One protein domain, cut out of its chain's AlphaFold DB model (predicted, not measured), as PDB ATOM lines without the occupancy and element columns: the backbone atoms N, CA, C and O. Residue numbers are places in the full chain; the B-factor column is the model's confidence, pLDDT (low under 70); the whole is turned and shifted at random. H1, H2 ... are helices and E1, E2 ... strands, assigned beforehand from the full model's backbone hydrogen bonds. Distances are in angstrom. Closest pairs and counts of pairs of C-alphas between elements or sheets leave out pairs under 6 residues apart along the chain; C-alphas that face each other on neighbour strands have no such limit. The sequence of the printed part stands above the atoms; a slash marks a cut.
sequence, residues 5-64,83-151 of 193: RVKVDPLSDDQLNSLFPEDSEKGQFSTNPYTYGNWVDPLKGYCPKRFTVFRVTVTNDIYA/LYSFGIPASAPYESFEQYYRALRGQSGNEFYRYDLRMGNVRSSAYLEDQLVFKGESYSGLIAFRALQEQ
ATOM      1  N   ARG A   5     184.416 157.283 134.929       95.75
ATOM      2  CA  ARG A   5     185.466 156.659 135.737       95.75
ATOM      3  C   ARG A   5     186.832 156.964 135.148       95.75
ATOM      4  O   ARG A   5     187.053 156.783 133.955       95.75
ATOM      5  N   VAL A   6     187.752 157.363 136.016       96.81
ATOM      6  CA  VAL A   6     189.174 157.476 135.699       96.81
ATOM      7  C   VAL A   6     189.910 156.510 136.610       96.81
ATOM      8  O   VAL A   6     189.843 156.629 137.832       96.81
ATOM      9  N   LYS A   7     190.548 155.506 136.012       97.75
ATOM     10  CA  LYS A   7     191.383 154.533 136.711       97.75
ATOM     11  C   LYS A   7     192.841 154.893 136.473       97.75
ATOM     12  O   LYS A   7     193.228 155.123 135.330       97.75
ATOM     13  N   VAL A   8     193.626 154.917 137.540       98.06
ATOM     14  CA  VAL A   8     195.054 155.226 137.500       98.06
ATOM     15  C   VAL A   8     195.795 154.106 138.217       98.06
ATOM     16  O   VAL A   8     195.595 153.897 139.411       98.06
ATOM     17  N   ASP A   9     196.622 153.373 137.477       97.69
ATOM     18  CA  ASP A   9     197.408 152.254 137.991       97.69
ATOM     19  C   ASP A   9     198.910 152.600 137.907       97.69
ATOM     20  O   ASP A   9     199.423 152.739 136.789       97.69
ATOM     21  N   PRO A  10     199.649 152.732 139.028       97.12
ATOM     22  CA  PRO A  10     201.108 152.823 138.984       97.12
ATOM     23  C   PRO A  10     201.689 151.513 138.444       97.12
ATOM     24  O   PRO A  10     201.262 150.430 138.851       97.12
ATOM     25  N   LEU A  11     202.661 151.598 137.534       96.94
ATOM     26  CA  LEU A  11     203.283 150.422 136.925       96.94
ATOM     27  C   LEU A  11     204.683 150.166 137.484       96.94
ATOM     28  O   LEU A  11     205.525 151.063 137.540       96.94
ATOM     29  N   SER A  12     204.948 148.912 137.858       95.44
ATOM     30  CA  SER A  12     206.297 148.442 138.178       95.44
ATOM     31  C   SER A  12     207.139 148.238 136.913       95.44
ATOM     32  O   SER A  12     206.605 148.145 135.804       95.44
ATOM     33  N   ASP A  13     208.461 148.098 137.071       95.62
ATOM     34  CA  ASP A  13     209.328 147.809 135.919       95.62
ATOM     35  C   ASP A  13     209.004 146.450 135.313       95.62
ATOM     36  O   ASP A  13     209.010 146.334 134.099       95.62
ATOM     37  N   ASP A  14     208.643 145.446 136.116       95.69
ATOM     38  CA  ASP A  14     208.250 144.127 135.605       95.69
ATOM     39  C   ASP A  14     207.000 144.220 134.723       95.69
ATOM     40  O   ASP A  14     206.931 143.602 133.658       95.69
ATOM     41  N   GLN A  15     206.020 145.036 135.128       97.56
ATOM     42  CA  GLN A  15     204.828 145.286 134.322       97.56
ATOM     43  C   GLN A  15     205.183 146.028 133.031       97.56
ATOM     44  O   GLN A  15     204.712 145.635 131.970       97.56
ATOM     45  N   LEU A  16     206.034 147.058 133.096       97.94
ATOM     46  CA  LEU A  16     206.493 147.800 131.915       97.94
ATOM     47  C   LEU A  16     207.346 146.936 130.976       97.94
ATOM     48  O   LEU A  16     207.207 147.029 129.760       97.94
ATOM     49  N   ASN A  17     208.198 146.071 131.519       97.75
ATOM     50  CA  ASN A  17     209.021 145.130 130.764       97.75
ATOM     51  C   ASN A  17     208.147 144.091 130.059       97.75
ATOM     52  O   ASN A  17     208.392 143.772 128.902       97.75
ATOM     53  N   SER A  18     207.074 143.640 130.714       97.38
ATOM     54  CA  SER A  18     206.101 142.711 130.128       97.38
ATOM     55  C   SER A  18     205.319 143.314 128.954       97.38
ATOM     56  O   SER A  18     204.829 142.568 128.111       97.38
ATOM     57  N   LEU A  19     205.200 144.646 128.871       97.00
ATOM     58  CA  LEU A  19     204.609 145.320 127.703       97.00
ATOM     59  C   LEU A  19     205.553 145.336 126.493       97.00
ATOM     60  O   LEU A  19     205.080 145.427 125.365       97.00
ATOM     61  N   PHE A  20     206.867 145.247 126.723       97.00
ATOM     62  CA  PHE A  20     207.902 145.315 125.687       97.00
ATOM     63  C   PHE A  20     208.992 144.252 125.927       97.00
ATOM     64  O   PHE A  20     210.149 144.613 126.170       97.00
ATOM     65  N   PRO A  21     208.660 142.948 125.904       96.56
ATOM     66  CA  PRO A  21     209.572 141.891 126.352       96.56
ATOM     67  C   PRO A  21     210.870 141.864 125.536       96.56
ATOM     68  O   PRO A  21     211.958 141.992 126.095       96.56
ATOM     69  N   GLU A  22     210.769 141.844 124.204       96.00
ATOM     70  CA  GLU A  22     211.933 141.808 123.304       96.00
ATOM     71  C   GLU A  22     212.844 143.036 123.450       96.00
ATOM     72  O   GLU A  22     214.062 142.961 123.276       96.00
ATOM     73  N   ASP A  23     212.268 144.188 123.778       96.56
ATOM     74  CA  ASP A  23     213.012 145.429 123.977       96.56
ATOM     75  C   ASP A  23     213.607 145.546 125.383       96.56
ATOM     76  O   ASP A  23     214.497 146.372 125.610       96.56
ATOM     77  N   SER A  24     213.166 144.705 126.316       96.94
ATOM     78  CA  SER A  24     213.601 144.697 127.715       96.94
ATOM     79  C   SER A  24     214.736 143.711 127.986       96.94
ATOM     80  O   SER A  24     215.401 143.840 129.005       96.94
ATOM     81  N   GLU A  25     215.018 142.771 127.082       95.31
ATOM     82  CA  GLU A  25     215.989 141.689 127.317       95.31
ATOM     83  C   GLU A  25     217.393 141.942 126.730       95.31
ATOM     84  O   GLU A  25     218.265 141.073 126.770       95.31
ATOM     85  N   LYS A  26     217.657 143.150 126.217       93.50
ATOM     86  CA  LYS A  26     218.896 143.501 125.488       93.50
ATOM     87  C   LYS A  26     219.999 144.132 126.360       93.50
ATOM     88  O   LYS A  26     220.900 144.794 125.833       93.50
ATOM     89  N   GLY A  27     219.947 143.969 127.681       92.75
ATOM     90  CA  GLY A  27     220.913 144.530 128.630       92.75
ATOM     91  C   GLY A  27     221.066 146.041 128.459       92.75
ATOM     92  O   GLY A  27     220.086 146.756 128.250       92.75
ATOM     93  N   GLN A  28     222.308 146.537 128.458       90.44
ATOM     94  CA  GLN A  28     222.608 147.968 128.269       90.44
ATOM     95  C   GLN A  28     222.044 148.566 126.963       90.44
ATOM     96  O   GLN A  28     221.925 149.782 126.829       90.44
ATOM     97  N   PHE A  29     221.693 147.720 125.990       92.62
ATOM     98  CA  PHE A  29     221.123 148.129 124.709       92.62
ATOM     99  C   PHE A  29     219.594 148.048 124.669       92.62
ATOM    100  O   PHE A  29     219.020 148.181 123.588       92.62
ATOM    101  N   SER A  30     218.933 147.858 125.818       94.81
ATOM    102  CA  SER A  30     217.474 147.841 125.931       94.81
ATOM    103  C   SER A  30     216.828 149.047 125.241       94.81
ATOM    104  O   SER A  30     217.204 150.213 125.430       94.81
ATOM    105  N   THR A  31     215.828 148.739 124.424       96.31
ATOM    106  CA  THR A  31     215.001 149.681 123.667       96.31
ATOM    107  C   THR A  31     213.641 149.903 124.318       96.31
ATOM    108  O   THR A  31     212.806 150.604 123.748       96.31
ATOM    109  N   ASN A  32     213.432 149.389 125.538       98.00
ATOM    110  CA  ASN A  32     212.259 149.725 126.333       98.00
ATOM    111  C   ASN A  32     212.266 151.247 126.587       98.00
ATOM    112  O   ASN A  32     213.291 151.799 127.022       98.00
ATOM    113  N   PRO A  33     211.171 151.959 126.274       97.88
ATOM    114  CA  PRO A  33     211.118 153.404 126.441       97.88
ATOM    115  C   PRO A  33     210.801 153.859 127.873       97.88
ATOM    116  O   PRO A  33     210.834 155.059 128.133       97.88
ATOM    117  N   TYR A  34     210.498 152.956 128.801       98.38
ATOM    118  CA  TYR A  34     210.083 153.315 130.160       98.38
ATOM    119  C   TYR A  34     211.012 152.778 131.251       98.38
ATOM    120  O   TYR A  34     211.038 153.322 132.351       98.38
ATOM    121  N   THR A  35     211.810 151.755 130.947       97.44
ATOM    122  CA  THR A  35     212.742 151.113 131.887       97.44
ATOM    123  C   THR A  35     214.117 150.935 131.239       97.44
ATOM    124  O   THR A  35     214.301 151.192 130.046       97.44
ATOM    125  N   TYR A  36     215.103 150.472 132.011       96.06
ATOM    126  CA  TYR A  36     216.356 149.951 131.454       96.06
ATOM    127  C   TYR A  36     216.299 148.443 131.140       96.06
ATOM    128  O   TYR A  36     217.332 147.833 130.865       96.06
ATOM    129  N   GLY A  37     215.108 147.837 131.151       95.81
ATOM    130  CA  GLY A  37     214.937 146.405 130.932       95.81
ATOM    131  C   GLY A  37     215.672 145.573 131.985       95.81
ATOM    132  O   GLY A  37     215.615 145.868 133.178       95.81
ATOM    133  N   ASN A  38     216.389 144.550 131.526       93.75
ATOM    134  CA  ASN A  38     217.226 143.662 132.333       93.75
ATOM    135  C   ASN A  38     218.660 144.185 132.547       93.75
ATOM    136  O   ASN A  38     219.523 143.431 133.001       93.75
ATOM    137  N   TRP A  39     218.953 145.442 132.201       95.06
ATOM    138  CA  TRP A  39     220.256 146.026 132.500       95.06
ATOM    139  C   TRP A  39     220.422 146.240 134.004       95.06
ATOM    140  O   TRP A  39     219.604 146.892 134.645       95.06
ATOM    141  N   VAL A  40     221.521 145.733 134.552       93.19
ATOM    142  CA  VAL A  40     221.934 145.994 135.931       93.19
ATOM    143  C   VAL A  40     223.076 146.998 135.894       93.19
ATOM    144  O   VAL A  40     224.064 146.782 135.189       93.19
ATOM    145  N   ASP A  41     222.936 148.092 136.641       90.62
ATOM    146  CA  ASP A  41     223.993 149.088 136.777       90.62
ATOM    147  C   ASP A  41     225.176 148.463 137.549       90.62
ATOM    148  O   ASP A  41     224.995 148.056 138.702       90.62
ATOM    149  N   PRO A  42     226.384 148.374 136.956       89.94
ATOM    150  CA  PRO A  42     227.531 147.737 137.604       89.94
ATOM    151  C   PRO A  42     227.996 148.426 138.892       89.94
ATOM    152  O   PRO A  42     228.628 147.782 139.722       89.94
ATOM    153  N   LEU A  43     227.719 149.725 139.055       90.81
ATOM    154  CA  LEU A  43     228.113 150.497 140.236       90.81
ATOM    155  C   LEU A  43     227.083 150.387 141.358       90.81
ATOM    156  O   LEU A  43     227.444 150.463 142.529       90.81
ATOM    157  N   LYS A  44     225.805 150.224 141.007       86.88
ATOM    158  CA  LYS A  44     224.706 150.156 141.981       86.88
ATOM    159  C   LYS A  44     224.308 148.728 142.350       86.88
ATOM    160  O   LYS A  44     223.706 148.521 143.396       86.88
ATOM    161  N   GLY A  45     224.598 147.751 141.490       89.00
ATOM    162  CA  GLY A  45     224.196 146.353 141.672       89.00
ATOM    163  C   GLY A  45     222.707 146.082 141.421       89.00
ATOM    164  O   GLY A  45     222.256 144.957 141.613       89.00
ATOM    165  N   TYR A  46     221.941 147.081 140.970       87.12
ATOM    166  CA  TYR A  46     220.515 146.965 140.652       87.12
ATOM    167  C   TYR A  46     220.148 147.749 139.378       87.12
ATOM    168  O   TYR A  46     220.939 148.548 138.875       87.12
ATOM    169  N   CYS A  47     218.950 147.513 138.830       90.19
ATOM    170  CA  CYS A  47     218.408 148.269 137.694       90.19
ATOM    171  C   CYS A  47     217.713 149.551 138.198       90.19
ATOM    172  O   CYS A  47     216.712 149.445 138.912       90.19
ATOM    173  N   PRO A  48     218.220 150.761 137.891       91.94
ATOM    174  CA  PRO A  48     217.601 151.994 138.363       91.94
ATOM    175  C   PRO A  48     216.262 152.269 137.667       91.94
ATOM    176  O   PRO A  48     216.034 151.874 136.524       91.94
ATOM    177  N   LYS A  49     215.393 153.047 138.322       93.25
ATOM    178  CA  LYS A  49     214.183 153.576 137.685       93.25
ATOM    179  C   LYS A  49     214.555 154.595 136.614       93.25
ATOM    180  O   LYS A  49     215.247 155.569 136.902       93.25
ATOM    181  N   ARG A  50     214.066 154.398 135.385       96.19
ATOM    182  CA  ARG A  50     214.192 155.411 134.324       96.19
ATOM    183  C   ARG A  50     213.101 156.472 134.438       96.19
ATOM    184  O   ARG A  50     213.393 157.663 134.369       96.19
ATOM    185  N   PHE A  51     211.864 156.030 134.640       98.00
ATOM    186  CA  PHE A  51     210.688 156.881 134.771       98.00
ATOM    187  C   PHE A  51     209.754 156.344 135.847       98.00
ATOM    188  O   PHE A  51     209.793 155.164 136.197       98.00
ATOM    189  N   THR A  52     208.870 157.217 136.312       97.94
ATOM    190  CA  THR A  52     207.675 156.830 137.059       97.94
ATOM    191  C   THR A  52     206.507 156.834 136.088       97.94
ATOM    192  O   THR A  52     206.249 157.855 135.455       97.94
ATOM    193  N   VAL A  53     205.821 155.703 135.926       98.50
ATOM    194  CA  VAL A  53     204.799 155.540 134.882       98.50
ATOM    195  C   VAL A  53     203.489 155.058 135.479       98.50
ATOM    196  O   VAL A  53     203.459 154.120 136.275       98.50
ATOM    197  N   PHE A  54     202.403 155.678 135.039       98.62
ATOM    198  CA  PHE A  54     201.042 155.298 135.377       98.62
ATOM    199  C   PHE A  54     200.296 154.894 134.112       98.62
ATOM    200  O   PHE A  54     200.406 155.551 133.077       98.62
ATOM    201  N   ARG A  55     199.493 153.834 134.195       98.75
ATOM    202  CA  ARG A  55     198.447 153.572 133.210       98.75
ATOM    203  C   ARG A  55     197.207 154.341 133.622       98.75
ATOM    204  O   ARG A  55     196.688 154.124 134.713       98.75
ATOM    205  N   VAL A  56     196.720 155.195 132.733       98.56
ATOM    206  CA  VAL A  56     195.458 155.904 132.922       98.56
ATOM    207  C   VAL A  56     194.431 155.330 131.967       98.56
ATOM    208  O   VAL A  56     194.705 155.164 130.780       98.56
ATOM    209  N   THR A  57     193.253 155.020 132.492       98.56
ATOM    210  CA  THR A  57     192.101 154.577 131.709       98.56
ATOM    211  C   THR A  57     190.915 155.469 132.026       98.56
ATOM    212  O   THR A  57     190.446 155.510 133.163       98.56
ATOM    213  N   VAL A  58     190.408 156.156 131.007       98.31
ATOM    214  CA  VAL A  58     189.188 156.960 131.080       98.31
ATOM    215  C   VAL A  58     188.049 156.132 130.498       98.31
ATOM    216  O   VAL A  58     188.165 155.609 129.394       98.31
ATOM    217  N   THR A  59     186.956 155.981 131.239       98.25
ATOM    218  CA  THR A  59     185.741 155.285 130.796       98.25
ATOM    219  C   THR A  59     184.546 156.210 130.943       98.25
ATOM    220  O   THR A  59     184.272 156.691 132.046       98.25
ATOM    221  N   ASN A  60     183.843 156.447 129.840       97.44
ATOM    222  CA  ASN A  60     182.740 157.391 129.764       97.44
ATOM    223  C   ASN A  60     181.447 156.678 129.359       97.44
ATOM    224  O   ASN A  60     181.246 156.362 128.194       97.44
ATOM    225  N   ASP A  61     180.533 156.482 130.303       96.31
ATOM    226  CA  ASP A  61     179.267 155.787 130.058       96.31
ATOM    227  C   ASP A  61     178.134 156.745 129.642       96.31
ATOM    228  O   ASP A  61     177.187 156.333 128.967       96.31
ATOM    229  N   ILE A  62     178.192 158.021 130.057       94.62
ATOM    230  CA  ILE A  62     177.027 158.926 129.990       94.62
ATOM    231  C   ILE A  62     177.243 160.218 129.200       94.62
ATOM    232  O   ILE A  62     176.291 160.695 128.576       94.62
ATOM    233  N   TYR A  63     178.449 160.789 129.205       94.56
ATOM    234  CA  TYR A  63     178.720 162.082 128.575       94.56
ATOM    235  C   TYR A  63     178.900 161.906 127.071       94.56
ATOM    236  O   TYR A  63     179.408 160.881 126.625       94.56
ATOM    237  N   ALA A  64     178.525 162.904 126.265       93.94
ATOM    238  CA  ALA A  64     178.675 162.824 124.808       93.94
ATOM    239  C   ALA A  64     180.133 162.550 124.394       93.94
ATOM    240  O   ALA A  64     180.393 161.700 123.544       93.94
ATOM    241  N   LEU A  83     206.502 167.343 139.422       98.06
ATOM    242  CA  LEU A  83     207.019 166.613 138.264       98.06
ATOM    243  C   LEU A  83     205.968 166.584 137.157       98.06
ATOM    244  O   LEU A  83     204.925 165.957 137.310       98.06
ATOM    245  N   TYR A  84     206.238 167.251 136.041       98.19
ATOM    246  CA  TYR A  84     205.329 167.278 134.895       98.19
ATOM    247  C   TYR A  84     205.438 166.007 134.052       98.19
ATOM    248  O   TYR A  84     206.492 165.368 133.993       98.19
ATOM    249  N   SER A  85     204.335 165.643 133.403       98.19
ATOM    250  CA  SER A  85     204.295 164.513 132.479       98.19
ATOM    251  C   SER A  85     205.198 164.737 131.264       98.19
ATOM    252  O   SER A  85     205.298 165.854 130.751       98.19
ATOM    253  N   PHE A  86     205.777 163.659 130.746       98.50
ATOM    254  CA  PHE A  86     206.520 163.657 129.493       98.50
ATOM    255  C   PHE A  86     205.576 163.693 128.294       98.50
ATOM    256  O   PHE A  86     204.780 162.773 128.098       98.50
ATOM    257  N   GLY A  87     205.724 164.715 127.455       97.56
ATOM    258  CA  GLY A  87     205.138 164.755 126.122       97.56
ATOM    259  C   GLY A  87     205.945 163.957 125.109       97.56
ATOM    260  O   GLY A  87     207.129 163.663 125.297       97.56
ATOM    261  N   ILE A  88     205.302 163.603 124.001       97.12
ATOM    262  CA  ILE A  88     205.973 162.912 122.897       97.12
ATOM    263  C   ILE A  88     206.860 163.875 122.095       97.12
ATOM    264  O   ILE A  88     208.045 163.566 121.948       97.12
ATOM    265  N   PRO A  89     206.345 165.003 121.556       96.06
ATOM    266  CA  PRO A  89     207.120 165.834 120.643       96.06
ATOM    267  C   PRO A  89     208.172 166.664 121.377       96.06
ATOM    268  O   PRO A  89     208.042 166.980 122.562       96.06
ATOM    269  N   ALA A  90     209.202 167.100 120.652       94.62
ATOM    270  CA  ALA A  90     210.206 168.026 121.178       94.62
ATOM    271  C   ALA A  90     209.643 169.403 121.579       94.62
ATOM    272  O   ALA A  90     210.330 170.149 122.270       94.62
ATOM    273  N   SER A  91     208.428 169.745 121.146       93.94
ATOM    274  CA  SER A  91     207.726 170.985 121.491       93.94
ATOM    275  C   SER A  91     206.874 170.887 122.758       93.94
ATOM    276  O   SER A  91     206.164 171.841 123.065       93.94
ATOM    277  N   ALA A  92     206.894 169.749 123.464       94.25
ATOM    278  CA  ALA A  92     206.167 169.601 124.719       94.25
ATOM    279  C   ALA A  92     206.569 170.717 125.712       94.25
ATOM    280  O   ALA A  92     207.747 171.081 125.774       94.25
ATOM    281  N   PRO A  93     205.620 171.270 126.485       92.81
ATOM    282  CA  PRO A  93     205.849 172.479 127.283       92.81
ATOM    283  C   PRO A  93     206.790 172.277 128.479       92.81
ATOM    284  O   PRO A  93     207.338 173.254 128.988       92.81
ATOM    285  N   TYR A  94     206.957 171.033 128.936       94.75
ATOM    286  CA  TYR A  94     207.794 170.683 130.083       94.75
ATOM    287  C   TYR A  94     208.831 169.628 129.686       94.75
ATOM    288  O   TYR A  94     209.883 169.962 129.151       94.75
ATOM    289  N   GLU A  95     208.532 168.352 129.926       96.19
ATOM    290  CA  GLU A  95     209.420 167.230 129.639       96.19
ATOM    291  C   GLU A  95     209.040 166.579 128.301       96.19
ATOM    292  O   GLU A  95     207.863 166.530 127.932       96.19
ATOM    293  N   SER A  96     210.025 166.064 127.560       97.56
ATOM    294  CA  SER A  96     209.817 165.484 126.227       97.56
ATOM    295  C   SER A  96     210.606 164.196 126.035       97.56
ATOM    296  O   SER A  96     211.827 164.168 126.211       97.56
ATOM    297  N   PHE A  97     209.928 163.138 125.587       98.31
ATOM    298  CA  PHE A  97     210.580 161.890 125.193       98.31
ATOM    299  C   PHE A  97     211.546 162.090 124.028       98.31
ATOM    300  O   PHE A  97     212.645 161.535 124.039       98.31
ATOM    301  N   GLU A  98     211.167 162.904 123.041       97.62
ATOM    302  CA  GLU A  98     212.011 163.191 121.886       97.62
ATOM    303  C   GLU A  98     213.318 163.870 122.309       97.62
ATOM    304  O   GLU A  98     214.395 163.453 121.879       97.62
ATOM    305  N   GLN A  99     213.242 164.878 123.185       96.88
ATOM    306  CA  GLN A  99     214.433 165.560 123.699       96.88
ATOM    307  C   GLN A  99     215.271 164.639 124.590       96.88
ATOM    308  O   GLN A  99     216.484 164.551 124.393       96.88
ATOM    309  N   TYR A 100     214.634 163.908 125.511       97.12
ATOM    310  CA  TYR A 100     215.304 162.969 126.411       97.12
ATOM    311  C   TYR A 100     216.099 161.919 125.630       97.12
ATOM    312  O   TYR A 100     217.304 161.752 125.829       97.12
ATOM    313  N   TYR A 101     215.457 161.242 124.676       96.94
ATOM    314  CA  TYR A 101     216.123 160.200 123.905       96.94
ATOM    315  C   TYR A 101     217.106 160.739 122.881       96.94
ATOM    316  O   TYR A 101     218.090 160.063 122.594       96.94
ATOM    317  N   ARG A 102     216.900 161.955 122.368       94.50
ATOM    318  CA  ARG A 102     217.893 162.625 121.527       94.50
ATOM    319  C   ARG A 102     219.152 162.978 122.316       94.50
ATOM    320  O   ARG A 102     220.237 162.816 121.772       94.50
ATOM    321  N   ALA A 103     219.023 163.410 123.572       92.81
ATOM    322  CA  ALA A 103     220.162 163.729 124.435       92.81
ATOM    323  C   ALA A 103     220.996 162.489 124.800       92.81
ATOM    324  O   ALA A 103     222.215 162.580 124.917       92.81
ATOM    325  N   LEU A 104     220.357 161.321 124.924       87.31
ATOM    326  CA  LEU A 104     221.039 160.041 125.155       87.31
ATOM    327  C   LEU A 104     221.664 159.429 123.891       87.31
ATOM    328  O   LEU A 104     222.425 158.465 123.978       87.31
ATOM    329  N   ARG A 105     221.312 159.931 122.705       87.56
ATOM    330  CA  ARG A 105     221.682 159.320 121.427       87.56
ATOM    331  C   ARG A 105     223.100 159.727 121.015       87.56
ATOM    332  O   ARG A 105     223.366 160.898 120.758       87.56
ATOM    333  N   GLY A 106     223.988 158.746 120.850       80.94
ATOM    334  CA  GLY A 106     225.283 158.939 120.181       80.94
ATOM    335  C   GLY A 106     225.158 159.138 118.658       80.94
ATOM    336  O   GLY A 106     224.065 159.171 118.100       80.94
ATOM    337  N   GLN A 107     226.285 159.262 117.951       85.25
ATOM    338  CA  GLN A 107     226.288 159.569 116.506       85.25
ATOM    339  C   GLN A 107     226.225 158.341 115.576       85.25
ATOM    340  O   GLN A 107     226.175 158.501 114.359       85.25
ATOM    341  N   SER A 108     226.241 157.113 116.104       90.06
ATOM    342  CA  SER A 108     226.284 155.900 115.274       90.06
ATOM    343  C   SER A 108     224.900 155.467 114.780       90.06
ATOM    344  O   SER A 108     223.891 155.705 115.442       90.06
ATOM    345  N   GLY A 109     224.843 154.752 113.649       88.62
ATOM    346  CA  GLY A 109     223.582 154.242 113.085       88.62
ATOM    347  C   GLY A 109     222.779 153.360 114.052       88.62
ATOM    348  O   GLY A 109     221.556 153.461 114.107       88.62
ATOM    349  N   ASN A 110     223.453 152.574 114.896       91.19
ATOM    350  CA  ASN A 110     222.791 151.767 115.926       91.19
ATOM    351  C   ASN A 110     222.099 152.631 116.993       91.19
ATOM    352  O   ASN A 110     221.082 152.220 117.547       91.19
ATOM    353  N   GLU A 111     222.625 153.822 117.303       91.69
ATOM    354  CA  GLU A 111     221.952 154.759 118.212       91.69
ATOM    355  C   GLU A 111     220.711 155.391 117.583       91.69
ATOM    356  O   GLU A 111     219.700 155.537 118.267       91.69
ATOM    357  N   PHE A 112     220.745 155.704 116.283       93.44
ATOM    358  CA  PHE A 112     219.550 156.153 115.559       93.44
ATOM    359  C   PHE A 112     218.461 155.079 115.562       93.44
ATOM    360  O   PHE A 112     217.333 155.361 115.951       93.44
ATOM    361  N   TYR A 113     218.823 153.834 115.252       94.38
ATOM    362  CA  TYR A 113     217.885 152.715 115.285       94.38
ATOM    363  C   TYR A 113     217.252 152.514 116.674       94.38
ATOM    364  O   TYR A 113     216.034 152.396 116.794       94.38
ATOM    365  N   ARG A 114     218.052 152.541 117.753       94.94
ATOM    366  CA  ARG A 114     217.531 152.446 119.130       94.94
ATOM    367  C   ARG A 114     216.597 153.596 119.490       94.94
ATOM    368  O   ARG A 114     215.600 153.382 120.178       94.94
ATOM    369  N   TYR A 115     216.942 154.810 119.071       96.12
ATOM    370  CA  TYR A 115     216.100 155.985 119.259       96.12
ATOM    371  C   TYR A 115     214.743 155.804 118.565       96.12
ATOM    372  O   TYR A 115     213.709 156.010 119.201       96.12
ATOM    373  N   ASP A 116     214.738 155.355 117.310       96.56
ATOM    374  CA  ASP A 116     213.508 155.161 116.540       96.56
ATOM    375  C   ASP A 116     212.617 154.080 117.155       96.56
ATOM    376  O   ASP A 116     211.412 154.297 117.283       96.56
ATOM    377  N   LEU A 117     213.198 152.968 117.624       97.12
ATOM    378  CA  LEU A 117     212.457 151.926 118.343       97.12
ATOM    379  C   LEU A 117     211.807 152.458 119.625       97.12
ATOM    380  O   LEU A 117     210.608 152.279 119.833       97.12
ATOM    381  N   ARG A 118     212.569 153.174 120.464       97.38
ATOM    382  CA  ARG A 118     212.036 153.770 121.701       97.38
ATOM    383  C   ARG A 118     210.901 154.740 121.397       97.38
ATOM    384  O   ARG A 118     209.840 154.644 122.003       97.38
ATOM    385  N   MET A 119     211.095 155.642 120.437       97.88
ATOM    386  CA  MET A 119     210.070 156.615 120.061       97.88
ATOM    387  C   MET A 119     208.858 155.963 119.383       97.88
ATOM    388  O   MET A 119     207.743 156.453 119.544       97.88
ATOM    389  N   GLY A 120     209.046 154.868 118.644       98.00
ATOM    390  CA  GLY A 120     207.958 154.042 118.123       98.00
ATOM    391  C   GLY A 120     207.102 153.468 119.250       98.00
ATOM    392  O   GLY A 120     205.887 153.657 119.247       98.00
ATOM    393  N   ASN A 121     207.744 152.877 120.259       98.12
ATOM    394  CA  ASN A 121     207.070 152.321 121.432       98.12
ATOM    395  C   ASN A 121     206.384 153.393 122.293       98.12
ATOM    396  O   ASN A 121     205.282 153.162 122.785       98.12
ATOM    397  N   VAL A 122     206.983 154.580 122.456       98.44
ATOM    398  CA  VAL A 122     206.319 155.716 123.128       98.44
ATOM    399  C   VAL A 122     205.026 156.076 122.396       98.44
ATOM    400  O   VAL A 122     203.968 156.115 123.014       98.44
ATOM    401  N   ARG A 123     205.083 156.282 121.074       97.62
ATOM    402  CA  ARG A 123     203.914 156.693 120.275       97.62
ATOM    403  C   ARG A 123     202.779 155.675 120.280       97.62
ATOM    404  O   ARG A 123     201.630 156.073 120.154       97.62
ATOM    405  N   SER A 124     203.089 154.385 120.407       97.19
ATOM    406  CA  SER A 124     202.077 153.326 120.411       97.19
ATOM    407  C   SER A 124     201.457 153.054 121.784       97.19
ATOM    408  O   SER A 124     200.442 152.365 121.849       97.19
ATOM    409  N   SER A 125     202.047 153.557 122.874       98.31
ATOM    410  CA  SER A 125     201.636 153.198 124.240       98.31
ATOM    411  C   SER A 125     201.318 154.375 125.158       98.31
ATOM    412  O   SER A 125     200.598 154.191 126.143       98.31
ATOM    413  N   ALA A 126     201.840 155.569 124.874       98.31
ATOM    414  CA  ALA A 126     201.533 156.764 125.646       98.31
ATOM    415  C   ALA A 126     200.049 157.140 125.521       98.31
ATOM    416  O   ALA A 126     199.413 156.897 124.496       98.31
ATOM    417  N   TYR A 127     199.497 157.750 126.568       98.31
ATOM    418  CA  TYR A 127     198.187 158.386 126.498       98.31
ATOM    419  C   TYR A 127     198.295 159.594 125.564       98.31
ATOM    420  O   TYR A 127     199.092 160.496 125.821       98.31
ATOM    421  N   LEU A 128     197.538 159.591 124.467       96.56
ATOM    422  CA  LEU A 128     197.654 160.622 123.439       96.56
ATOM    423  C   LEU A 128     196.906 161.906 123.815       96.56
ATOM    424  O   LEU A 128     195.848 161.877 124.447       96.56
ATOM    425  N   GLU A 129     197.473 163.033 123.390       93.62
ATOM    426  CA  GLU A 129     196.815 164.340 123.407       93.62
ATOM    427  C   GLU A 129     195.593 164.336 122.475       93.62
ATOM    428  O   GLU A 129     195.495 163.517 121.559       93.62
ATOM    429  N   ASP A 130     194.643 165.240 122.733       92.94
ATOM    430  CA  ASP A 130     193.411 165.420 121.947       92.94
ATOM    431  C   ASP A 130     192.523 164.167 121.797       92.94
ATOM    432  O   ASP A 130     191.559 164.153 121.023       92.94
ATOM    433  N   GLN A 131     192.791 163.114 122.576       96.38
ATOM    434  CA  GLN A 131     192.018 161.885 122.530       96.38
ATOM    435  C   GLN A 131     190.672 162.053 123.240       96.38
ATOM    436  O   GLN A 131     190.549 161.936 124.463       96.38
ATOM    437  N   LEU A 132     189.633 162.271 122.438       96.50
ATOM    438  CA  LEU A 132     188.250 162.238 122.894       96.50
ATOM    439  C   LEU A 132     187.827 160.805 123.235       96.50
ATOM    440  O   LEU A 132     188.121 159.864 122.495       96.50
ATOM    441  N   VAL A 133     187.091 160.662 124.336       97.69
ATOM    442  CA  VAL A 133     186.431 159.409 124.729       97.69
ATOM    443  C   VAL A 133     184.926 159.619 124.638       97.69
ATOM    444  O   VAL A 133     184.347 160.347 125.455       97.69
ATOM    445  N   PHE A 134     184.286 159.036 123.624       96.94
ATOM    446  CA  PHE A 134     182.856 159.227 123.389       96.94
ATOM    447  C   PHE A 134     182.008 158.396 124.354       96.94
ATOM    448  O   PHE A 134     182.502 157.573 125.129       96.94
ATOM    449  N   LYS A 135     180.699 158.658 124.353       97.00
ATOM    450  CA  LYS A 135     179.741 157.907 125.164       97.00
ATOM    451  C   LYS A 135     179.813 156.405 124.866       97.00
ATOM    452  O   LYS A 135     179.635 155.993 123.725       97.00
ATOM    453  N   GLY A 136     179.952 155.600 125.914       97.38
ATOM    454  CA  GLY A 136     180.057 154.143 125.848       97.38
ATOM    455  C   GLY A 136     181.472 153.629 125.576       97.38
ATOM    456  O   GLY A 136     181.648 152.419 125.450       97.38
ATOM    457  N   GLU A 137     182.470 154.511 125.491       98.19
ATOM    458  CA  GLU A 137     183.846 154.139 125.175       98.19
ATOM    459  C   GLU A 137     184.777 154.209 126.389       98.19
ATOM    460  O   GLU A 137     184.514 154.846 127.416       98.19
ATOM    461  N   SER A 138     185.927 153.561 126.225       98.06
ATOM    462  CA  SER A 138     187.063 153.692 127.121       98.06
ATOM    463  C   SER A 138     188.345 153.865 126.328       98.06
ATOM    464  O   SER A 138     188.543 153.177 125.329       98.06
ATOM    465  N   TYR A 139     189.247 154.694 126.832       98.56
ATOM    466  CA  TYR A 139     190.584 154.851 126.278       98.56
ATOM    467  C   TYR A 139     191.631 154.679 127.375       98.56
ATOM    468  O   TYR A 139     191.427 155.125 128.507       98.56
ATOM    469  N   SER A 140     192.736 154.009 127.049       98.44
ATOM    470  CA  SER A 140     193.838 153.756 127.975       98.44
ATOM    471  C   SER A 140     195.175 154.076 127.327       98.44
ATOM    472  O   SER A 140     195.391 153.768 126.158       98.44
ATOM    473  N   GLY A 141     196.081 154.638 128.119       98.56
ATOM    474  CA  GLY A 141     197.458 154.896 127.726       98.56
ATOM    475  C   GLY A 141     198.359 155.118 128.935       98.56
ATOM    476  O   GLY A 141     197.902 155.153 130.082       98.56
ATOM    477  N   LEU A 142     199.657 155.231 128.676       98.81
ATOM    478  CA  LEU A 142     200.675 155.469 129.693       98.81
ATOM    479  C   LEU A 142     200.983 156.963 129.830       98.81
ATOM    480  O   LEU A 142     201.186 157.652 128.834       98.81
ATOM    481  N   ILE A 143     201.077 157.447 131.065       98.62
ATOM    482  CA  ILE A 143     201.598 158.777 131.393       98.62
ATOM    483  C   ILE A 143     202.872 158.578 132.208       98.62
ATOM    484  O   ILE A 143     202.868 157.873 133.219       98.62
ATOM    485  N   ALA A 144     203.967 159.179 131.750       98.62
ATOM    486  CA  ALA A 144     205.278 159.046 132.369       98.62
ATOM    487  C   ALA A 144     205.751 160.368 132.968       98.62
ATOM    488  O   ALA A 144     205.495 161.438 132.426       98.62
ATOM    489  N   PHE A 145     206.499 160.261 134.054       98.56
ATOM    490  CA  PHE A 145     207.122 161.348 134.793       98.56
ATOM    491  C   PHE A 145     208.589 161.001 135.027       98.56
ATOM    492  O   PHE A 145     209.003 159.845 134.875       98.56
ATOM    493  N   ARG A 146     209.383 161.986 135.454       97.62
ATOM    494  CA  ARG A 146     210.750 161.719 135.920       97.62
ATOM    495  C   ARG A 146     210.722 160.648 137.014       97.62
ATOM    496  O   ARG A 146     209.773 160.589 137.796       97.62
ATOM    497  N   ALA A 147     211.767 159.820 137.066       96.25
ATOM    498  CA  ALA A 147     211.950 158.887 138.171       96.25
ATOM    499  C   ALA A 147     211.904 159.637 139.511       96.25
ATOM    500  O   ALA A 147     212.518 160.699 139.657       96.25
ATOM    501  N   LEU A 148     211.160 159.083 140.468       95.19
ATOM    502  CA  LEU A 148     211.094 159.624 141.822       95.19
ATOM    503  C   LEU A 148     212.438 159.437 142.526       95.19
ATOM    504  O   LEU A 148     213.140 158.448 142.305       95.19
ATOM    505  N   GLN A 149     212.788 160.405 143.369       90.75
ATOM    506  CA  GLN A 149     213.961 160.298 144.228       90.75
ATOM    507  C   GLN A 149     213.695 159.281 145.348       90.75
ATOM    508  O   GLN A 149     212.545 159.047 145.717       90.75
ATOM    509  N   GLU A 150     214.755 158.672 145.881       87.62
ATOM    510  CA  GLU A 150     214.643 157.572 146.852       87.62
ATOM    511  C   GLU A 150     213.932 157.986 148.149       87.62
ATOM    512  O   GLU A 150     213.262 157.165 148.764       87.62
ATOM    513  N   GLN A 151     214.033 159.255 148.543       90.12
ATOM    514  CA  GLN A 151     213.399 159.790 149.749       90.12
ATOM    515  C   GLN A 151     211.920 160.175 149.586       90.12
ATOM    516  O   GLN A 151     211.306 160.600 150.558       90.12
TER     517      GLN A 151
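This is residues 5 to 64 and 83 to 151 of the 193 residues of an uncharacterized protein of Myxococcales bacterium (UniProt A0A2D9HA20). A long, narrow ribbon of three antiparallel strands, E1, E2 and E4, makes one end of an elongated model, and short helices H1 and H2, the helical hairpin H3 and H4 and the long loop of residues 25 to 50 gather toward its other end. E3 lies at the far end of the ribbon from the helices, just before the chain turns back into E4. The printed part has 129 residues with four named helices and four named strands, along the chain E1 H1 H2 E2 H3 H4 E3 E4; the sheet's order is E1 - E2 - E4. The class is mixed, helices and strands, with under half of the residues in named elements. The whole is compact, with a radius of gyration of the C-alphas of 15.8 A, and spans 52 by 30 by 29 A.

E1, residues 5 to 10, is an edge strand, antiparallel to the inner strand E2, residues 51 to 60, at 163 degrees, with N 7 and O 57 2.9 A apart, within hydrogen-bond range. The other edge strand, E4, residues 137 to 146, is antiparallel to E2 at 161 degrees, with N 54 and O 143 at 2.9 A. H1, residues 13 to 19, only grazes the sheet, with its residues 13 to 16. H2, residues 21 to 24, is close to H1 but not clearly touching; their closest C-alphas, of Asn 17 and Ser 24, are 5.5 A apart. H3, residues 97 to 103, and H4, residues 109 to 125, form a helical hairpin: they touch, through residues 115 to 122 of H4 alone, at a shallow tilt of 16 degrees, opposite ways, with the C-alphas of Tyr 101 and Tyr 115 closest at 6.3 A. H4 only grazes the sheet, with its residues 122 to 125; its C-alpha closest to E4, that of Ser 125, is 5.7 A from that of Gly 141. E3, residues 132 to 134, pairs with no named strand; its closest C-alpha to E2, that of Val 133, is 6.6 A from that of Asn 60. In H1, H3 and H4 every O i to N i+4 pair is within hydrogen-bond range, and H2 is too short for such a pair.

E1 begins at C-alpha 5, (185.466, 156.659, 135.737), and is 16.4 A long. E2 is 28.4 A long, H4 24.6 A and E4 29.9 A, ending at C-alpha 146, (210.750, 161.719, 135.920).

The C-alphas of Leu 43 and Ala 64, the two farthest apart, are 53.2 A apart. Residues 65 to 82 are not printed, and C-alphas 64 and 83 are 31.6 A apart across this cut. H2 to E2 is a long link. The mean pLDDT of the printed part is 95.4, and no printed residue is under 70.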